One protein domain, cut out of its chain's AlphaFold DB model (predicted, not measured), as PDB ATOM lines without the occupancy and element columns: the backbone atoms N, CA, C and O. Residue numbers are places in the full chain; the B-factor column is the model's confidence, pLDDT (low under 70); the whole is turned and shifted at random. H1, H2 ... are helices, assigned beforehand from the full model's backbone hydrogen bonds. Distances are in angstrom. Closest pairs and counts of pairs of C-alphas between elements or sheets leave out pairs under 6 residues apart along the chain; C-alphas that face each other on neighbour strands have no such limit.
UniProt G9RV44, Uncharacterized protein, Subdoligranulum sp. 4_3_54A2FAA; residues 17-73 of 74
ATOM      1  N   GLU A  17     155.554 123.043 172.204       94.44
ATOM      2  CA  GLU A  17     154.596 122.799 171.126       94.44
ATOM      3  C   GLU A  17     153.492 123.855 171.092       94.44
ATOM      4  O   GLU A  17     153.090 124.291 170.011       94.44
ATOM      5  N   LYS A  18     153.017 124.281 172.266       93.69
ATOM      6  CA  LYS A  18     151.969 125.296 172.403       93.69
ATOM      7  C   LYS A  18     152.499 126.706 172.174       93.69
ATOM      8  O   LYS A  18     151.828 127.491 171.512       93.69
ATOM      9  N   ARG A  19     153.725 127.002 172.613       94.94
ATOM     10  CA  ARG A  19     154.393 128.274 172.284       94.94
ATOM     11  C   ARG A  19     154.643 128.410 170.783       94.94
ATOM     12  O   ARG A  19     154.332 129.442 170.201       94.94
ATOM     13  N   ALA A  20     155.150 127.358 170.138       95.38
ATOM     14  CA  ALA A  20     155.390 127.355 168.695       95.38
ATOM     15  C   ALA A  20     154.092 127.492 167.884       95.38
ATOM     16  O   ALA A  20     154.087 128.142 166.843       95.38
ATOM     17  N   GLU A  21     152.997 126.890 168.357       94.44
ATOM     18  CA  GLU A  21     151.662 127.055 167.770       94.44
ATOM     19  C   GLU A  21     151.174 128.503 167.875       94.44
ATOM     20  O   GLU A  21     150.808 129.081 166.854       94.44
ATOM     21  N   GLY A  22     151.241 129.106 169.067       92.81
ATOM     22  CA  GLY A  22     150.851 130.504 169.277       92.81
ATOM     23  C   GLY A  22     151.641 131.470 168.396       92.81
ATOM     24  O   GLY A  22     151.043 132.258 167.670       92.81
ATOM     25  N   LEU A  23     152.974 131.337 168.367       94.88
ATOM     26  CA  LEU A  23     153.840 132.138 167.491       94.88
ATOM     27  C   LEU A  23     153.458 131.999 166.017       94.88
ATOM     28  O   LEU A  23     153.326 132.994 165.311       94.88
ATOM     29  N   ALA A  24     153.266 130.767 165.546       95.19
ATOM     30  CA  ALA A  24     152.954 130.522 164.147       95.19
ATOM     31  C   ALA A  24     151.582 131.074 163.736       95.19
ATOM     32  O   ALA A  24     151.426 131.508 162.597       95.19
ATOM     33  N   ILE A  25     150.596 131.056 164.638       93.56
ATOM     34  CA  ILE A  25     149.279 131.659 164.400       93.56
ATOM     35  C   ILE A  25     149.391 133.188 164.389       93.56
ATOM     36  O   ILE A  25     148.893 133.811 163.456       93.56
ATOM     37  N   SER A  26     150.082 133.793 165.360       93.44
ATOM     38  CA  SER A  26     150.293 135.247 165.388       93.44
ATOM     39  C   SER A  26     151.016 135.745 164.135       93.44
ATOM     40  O   SER A  26     150.586 136.724 163.533       93.44
ATOM     41  N   GLU A  27     152.064 135.046 163.691       93.62
ATOM     42  CA  GLU A  27     152.743 135.359 162.428       93.62
ATOM     43  C   GLU A  27     151.824 135.195 161.208       93.62
ATOM     44  O   GLU A  27     151.900 136.000 160.284       93.62
ATOM     45  N   ALA A  28     150.945 134.185 161.193       94.06
ATOM     46  CA  ALA A  28     150.004 133.984 160.092       94.06
ATOM     47  C   ALA A  28     149.002 135.141 159.970       94.06
ATOM     48  O   ALA A  28     148.726 135.588 158.860       94.06
ATOM     49  N   ILE A  29     148.490 135.626 161.105       92.75
ATOM     50  CA  ILE A  29     147.530 136.735 161.163       92.75
ATOM     51  C   ILE A  29     148.206 138.038 160.730       92.75
ATOM     52  O   ILE A  29     147.736 138.695 159.809       92.75
ATOM     53  N   VAL A  30     149.331 138.395 161.358       91.31
ATOM     54  CA  VAL A  30     150.031 139.660 161.071       91.31
ATOM     55  C   VAL A  30     150.600 139.681 159.650       91.31
ATOM     56  O   VAL A  30     150.658 140.735 159.025       91.31
ATOM     57  N   GLY A  31     151.003 138.522 159.122       90.94
ATOM     58  CA  GLY A  31     151.513 138.379 157.759       90.94
ATOM     59  C   GLY A  31     150.443 138.240 156.669       90.94
ATOM     60  O   GLY A  31     150.816 138.042 155.517       90.94
ATOM     61  N   GLY A  32     149.146 138.278 156.999       93.69
ATOM     62  CA  GLY A  32     148.057 138.130 156.019       93.69
ATOM     63  C   GLY A  32     147.894 136.717 155.438       93.69
ATOM     64  O   GLY A  32     147.098 136.489 154.537       93.69
ATOM     65  N   HIS A  33     148.600 135.713 155.966       95.25
ATOM     66  CA  HIS A  33     148.519 134.331 155.472       95.25
ATOM     67  C   HIS A  33     147.174 133.654 155.765       95.25
ATOM     68  O   HIS A  33     146.880 132.586 155.224       95.25
ATOM     69  N   CYS A  34     146.375 134.235 156.659       94.56
ATOM     70  CA  CYS A  34     145.027 133.767 156.951       94.56
ATOM     71  C   CYS A  34     144.052 134.026 155.796       94.56
ATOM     72  O   CYS A  34     143.173 133.192 155.594       94.56
ATOM     73  N   ASP A  35     144.240 135.095 155.017       93.19
ATOM     74  CA  ASP A  35     143.301 135.515 153.966       93.19
ATOM     75  C   ASP A  35     143.267 134.528 152.789       93.19
ATOM     76  O   ASP A  35     142.229 134.300 152.173       93.19
ATOM     77  N   GLU A  36     144.393 133.862 152.535       92.75
ATOM     78  CA  GLU A  36     144.539 132.817 151.513       92.75
ATOM     79  C   GLU A  36     144.324 131.399 152.080       92.75
ATOM     80  O   GLU A  36     144.431 130.391 151.373       92.75
ATOM     81  N   CYS A  37     144.061 131.276 153.384       94.38
ATOM     82  CA  CYS A  37     143.947 129.983 154.040       94.38
ATOM     83  C   CYS A  37     142.546 129.398 153.841       94.38
ATOM     84  O   CYS A  37     141.577 129.844 154.453       94.38
ATOM     85  N   VAL A  38     142.459 128.291 153.097       93.75
ATOM     86  CA  VAL A  38     141.203 127.549 152.859       93.75
ATOM     87  C   VAL A  38     140.488 127.087 154.138       93.75
ATOM     88  O   VAL A  38     139.315 126.735 154.102       93.75
ATOM     89  N   PHE A  39     141.183 127.081 155.279       93.94
ATOM     90  CA  PHE A  39     140.633 126.674 156.572       93.94
ATOM     91  C   PHE A  39     140.122 127.848 157.418       93.94
ATOM     92  O   PHE A  39     139.583 127.599 158.497       93.94
ATOM     93  N   LEU A  40     140.276 129.103 156.972       93.69
ATOM     94  CA  LEU A  40     139.933 130.296 157.758       93.69
ATOM     95  C   LEU A  40     138.492 130.253 158.285       93.69
ATOM     96  O   LEU A  40     138.278 130.474 159.476       93.69
ATOM     97  N   ALA A  41     137.528 129.898 157.430       93.50
ATOM     98  CA  ALA A  41     136.118 129.810 157.805       93.50
ATOM     99  C   ALA A  41     135.892 128.866 159.000       93.50
ATOM    100  O   ALA A  41     135.172 129.207 159.939       93.50
ATOM    101  N   ASN A  42     136.557 127.708 159.022       93.81
ATOM    102  CA  ASN A  42     136.447 126.755 160.125       93.81
ATOM    103  C   ASN A  42     137.171 127.268 161.377       93.81
ATOM    104  O   ASN A  42     136.650 127.123 162.479       93.81
ATOM    105  N   CYS A  43     138.337 127.904 161.216       90.88
ATOM    106  CA  CYS A  43     139.118 128.461 162.324       90.88
ATOM    107  C   CYS A  43     138.337 129.500 163.142       90.88
ATOM    108  O   CYS A  43     138.480 129.538 164.362       90.88
ATOM    109  N   ILE A  44     137.533 130.343 162.483       91.50
ATOM    110  CA  ILE A  44     136.800 131.431 163.154       91.50
ATOM    111  C   ILE A  44     135.431 130.996 163.693       91.50
ATOM    112  O   ILE A  44     134.916 131.618 164.618       91.50
ATOM    113  N   THR A  45     134.838 129.935 163.139       94.50
ATOM    114  CA  THR A  45     133.493 129.472 163.523       94.50
ATOM    115  C   THR A  45     133.514 128.313 164.518       94.50
ATOM    116  O   THR A  45     132.617 128.204 165.354       94.50
ATOM    117  N   GLN A  46     134.530 127.447 164.472       94.69
ATOM    118  CA  GLN A  46     134.587 126.225 165.272       94.69
ATOM    119  C   GLN A  46     135.675 126.318 166.346       94.69
ATOM    120  O   GLN A  46     136.858 126.101 166.088       94.69
ATOM    121  N   ARG A  47     135.267 126.543 167.599       88.44
ATOM    122  CA  ARG A  47     136.187 126.614 168.756       88.44
ATOM    123  C   ARG A  47     137.056 125.366 168.952       88.44
ATOM    124  O   ARG A  47     138.131 125.457 169.533       88.44
ATOM    125  N   THR A  48     136.582 124.206 168.510       90.19
ATOM    126  CA  THR A  48     137.269 122.913 168.645       90.19
ATOM    127  C   THR A  48     138.001 122.489 167.371       90.19
ATOM    128  O   THR A  48     138.465 121.349 167.283       90.19
ATOM    129  N   PHE A  49     138.125 123.385 166.384       90.00
ATOM    130  CA  PHE A  49     138.798 123.087 165.128       90.00
ATOM    131  C   PHE A  49     140.255 122.686 165.361       90.00
ATOM    132  O   PHE A  49     141.028 123.378 166.026       90.00
ATOM    133  N   LYS A  50     140.642 121.550 164.782       90.25
ATOM    134  CA  LYS A  50     142.026 121.086 164.783       90.25
ATOM    135  C   LYS A  50     142.670 121.484 163.466       90.25
ATOM    136  O   LYS A  50     142.267 121.001 162.412       90.25
ATOM    137  N   PHE A  51     143.692 122.331 163.542       89.62
ATOM    138  CA  PHE A  51     144.410 122.784 162.358       89.62
ATOM    139  C   PHE A  51     145.046 121.598 161.615       89.62
ATOM    140  O   PHE A  51     145.832 120.852 162.212       89.62
ATOM    141  N   PRO A  52     144.761 121.421 160.316       91.88
ATOM    142  CA  PRO A  52     145.405 120.386 159.522       91.88
ATOM    143  C   PRO A  52     146.885 120.717 159.309       91.88
ATOM    144  O   PRO A  52     147.279 121.881 159.224       91.88
ATOM    145  N   ALA A  53     147.721 119.685 159.156       91.81
ATOM    146  CA  ALA A  53     149.165 119.845 158.948       91.81
ATOM    147  C   ALA A  53     149.518 120.658 157.684       91.81
ATOM    148  O   ALA A  53     150.613 121.211 157.579       91.81
ATOM    149  N   THR A  54     148.593 120.744 156.726       92.00
ATOM    150  CA  THR A  54     148.742 121.502 155.481       92.00
ATOM    151  C   THR A  54     148.546 123.009 155.651       92.00
ATOM    152  O   THR A  54     149.038 123.759 154.801       92.00
ATOM    153  N   ALA A  55     147.892 123.453 156.734       94.94
ATOM    154  CA  ALA A  55     147.685 124.865 157.036       94.94
ATOM    155  C   ALA A  55     149.024 125.597 157.204       94.94
ATOM    156  O   ALA A  55     149.996 125.046 157.735       94.94
ATOM    157  N   TRP A  56     149.075 126.861 156.775       95.62
ATOM    158  CA  TRP A  56     150.307 127.651 156.811       95.62
ATOM    159  C   TRP A  56     150.888 127.747 158.229       95.62
ATOM    160  O   TRP A  56     152.067 127.448 158.436       95.62
ATOM    161  N   CYS A  57     150.046 128.049 159.225       95.38
ATOM    162  CA  CYS A  57     150.454 128.141 160.628       95.38
ATOM    163  C   CYS A  57     151.036 126.814 161.151       95.38
ATOM    164  O   CYS A  57     152.027 126.814 161.874       95.38
ATOM    165  N   MET A  58     150.519 125.663 160.715       95.88
ATOM    166  CA  MET A  58     151.042 124.356 161.132       95.88
ATOM    167  C   MET A  58     152.385 124.023 160.476       95.88
ATOM    168  O   MET A  58     153.298 123.526 161.145       95.88
ATOM    169  N   LYS A  59     152.568 124.381 159.199       96.19
ATOM    170  CA  LYS A  59     153.879 124.304 158.532       96.19
ATOM    171  C   LYS A  59     154.902 125.208 159.221       96.19
ATOM    172  O   LYS A  59     156.057 124.814 159.410       96.19
ATOM    173  N   ARG A  60     154.494 126.412 159.626       96.25
ATOM    174  CA  ARG A  60     155.360 127.355 160.339       96.25
ATOM    175  C   ARG A  60     155.706 126.868 161.748       96.25
ATOM    176  O   ARG A  60     156.887 126.877 162.097       96.25
ATOM    177  N   LYS A  61     154.739 126.332 162.495       96.81
ATOM    178  CA  LYS A  61     154.951 125.665 163.791       96.81
ATOM    179  C   LYS A  61     156.040 124.593 163.697       96.81
ATOM    180  O   LYS A  61     156.960 124.583 164.512       96.81
ATOM    181  N   ALA A  62     155.993 123.736 162.673       96.25
ATOM    182  CA  ALA A  62     157.014 122.707 162.460       96.25
ATOM    183  C   ALA A  62     158.420 123.299 162.228       96.25
ATOM    184  O   ALA A  62     159.402 122.794 162.774       96.25
ATOM    185  N   LYS A  63     158.529 124.401 161.470       96.38
ATOM    186  CA  LYS A  63     159.804 125.115 161.260       96.38
ATOM    187  C   LYS A  63     160.349 125.718 162.559       96.38
ATOM    188  O   LYS A  63     161.544 125.589 162.816       96.38
ATOM    189  N   ILE A  64     159.491 126.332 163.377       95.44
ATOM    190  CA  ILE A  64     159.869 126.899 164.685       95.44
ATOM    191  C   ILE A  64     160.388 125.793 165.608       95.44
ATOM    192  O   ILE A  64     161.491 125.901 166.137       95.44
ATOM    193  N   LEU A  65     159.652 124.685 165.725       96.00
ATOM    194  CA  LEU A  65     160.070 123.545 166.544       96.00
ATOM    195  C   LEU A  65     161.396 122.946 166.067       96.00
ATOM    196  O   LEU A  65     162.248 122.614 166.890       96.00
ATOM    197  N   LYS A  66     161.603 122.830 164.749       95.62
ATOM    198  CA  LYS A  66     162.880 122.369 164.187       95.62
ATOM    199  C   LYS A  66     164.028 123.316 164.549       95.62
ATOM    200  O   LYS A  66     165.097 122.836 164.915       95.62
ATOM    201  N   LYS A  67     163.805 124.634 164.475       94.62
ATOM    202  CA  LYS A  67     164.794 125.649 164.857       94.62
ATOM    203  C   LYS A  67     165.166 125.527 166.336       94.62
ATOM    204  O   LYS A  67     166.340 125.347 166.630       94.62
ATOM    205  N   TRP A  68     164.184 125.503 167.236       93.69
ATOM    206  CA  TRP A  68     164.428 125.383 168.679       93.69
ATOM    207  C   TRP A  68     165.133 124.079 169.058       93.69
ATOM    208  O   TRP A  68     166.026 124.083 169.898       93.69
ATOM    209  N   ARG A  69     164.793 122.961 168.403       90.25
ATOM    210  CA  ARG A  69     165.512 121.687 168.586       90.25
ATOM    211  C   ARG A  69     166.963 121.751 168.105       90.25
ATOM    212  O   ARG A  69     167.797 121.035 168.641       90.25
ATOM    213  N   GLY A  70     167.253 122.545 167.074       80.56
ATOM    214  CA  GLY A  70     168.616 122.782 166.595       80.56
ATOM    215  C   GLY A  70     169.408 123.725 167.503       80.56
ATOM    216  O   GLY A  70     170.597 123.508 167.701       80.56
ATOM    217  N   GLU A  71     168.748 124.729 168.080       64.56
ATOM    218  CA  GLU A  71     169.335 125.656 169.058       64.56
ATOM    219  C   GLU A  71     169.632 124.963 170.392       64.56
ATOM    220  O   GLU A  71     170.671 125.224 170.973       64.56
ATOM    221  N   ALA A  72     168.802 124.008 170.823       63.53
ATOM    222  CA  ALA A  72     169.049 123.204 172.026       63.53
ATOM    223  C   ALA A  72     170.231 122.216 171.908       63.53
ATOM    224  O   ALA A  72     170.588 121.576 172.892       63.53
ATOM    225  N   LYS A  73     170.791 122.026 170.704       54.25
ATOM    226  CA  LYS A  73     171.950 121.149 170.451       54.25
ATOM    227  C   LYS A  73     173.281 121.906 170.370       54.25
ATOM    228  O   LYS A  73     174.301 121.265 170.129       54.25
TER     229      LYS A  73
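Overview. This is residues 17 to 73 of the 74 residues of an uncharacterized protein of Subdoligranulum sp. 4_3_54A2FAA (UniProt G9RV44). Two longer helices cross obliquely, H1 packing with its middle on the first part of H3, while the chain between them, residues 31 to 55, swings away as a wide loop with the short helix H2 on it. H2 lies toward one end of the longest axis and the last residues of H3 toward the other, with the crossing of H1 and H3 between them. The printed part has 57 residues with three named helices, in the order H1, H2, H3 along the chain, and no named strand; the class is all helix, with 36 residues in the named helices. The whole is only just compact, close to loose, with a radius of gyration of the C-alphas of 11.9 A, and its outline is elongated, spanning 40 by 23 by 16 A.

Along the chain. The longest helix by residues is H3, residues 56 to 71, which measures 22.7 A from its first to its last C-alpha. It begins with C-alpha 56 at (150.307, 127.651, 156.811) and ends with C-alpha 71 at (169.335, 125.656, 169.058). H1, residues 17 to 30, is 20.2 A long, and C-alpha 17 is at (154.596, 122.799, 171.126). H2, residues 40 to 45, is 8.7 A long.

Arrangement. H3 and H1 touch, with 19 pairs of C-alphas within 8 A. Their closest C-alphas are those of Ala 24 and Cys 57, 4.9 A apart. Their lines stand at a steep tilt of 51 degrees, and they run opposite ways. Their centres are 10.1 A apart. H2 touches no helix: it is apart from H1, and it is also apart from H3. In H1, H2 and H3 every pair of backbone O of residue i and N of residue i+4 is within hydrogen-bond range.

Size, cuts and confidence. The two C-alphas farthest apart in the domain are those of Thr 45, the last residue of H2, and Lys 73, the last printed residue, at 40.0 A. The first and last printed C-alphas, of Glu 17 and Lys 73, are 17.4 A apart. The link from H1 to H2 has 9 residues and is short, and the link from H2 to H3 has 10 residues and is short as well. The printed part has no cut. The mean pLDDT of the printed part is 91.7, and residues 71 to 73, of which 71 belongs to H3, are under 70.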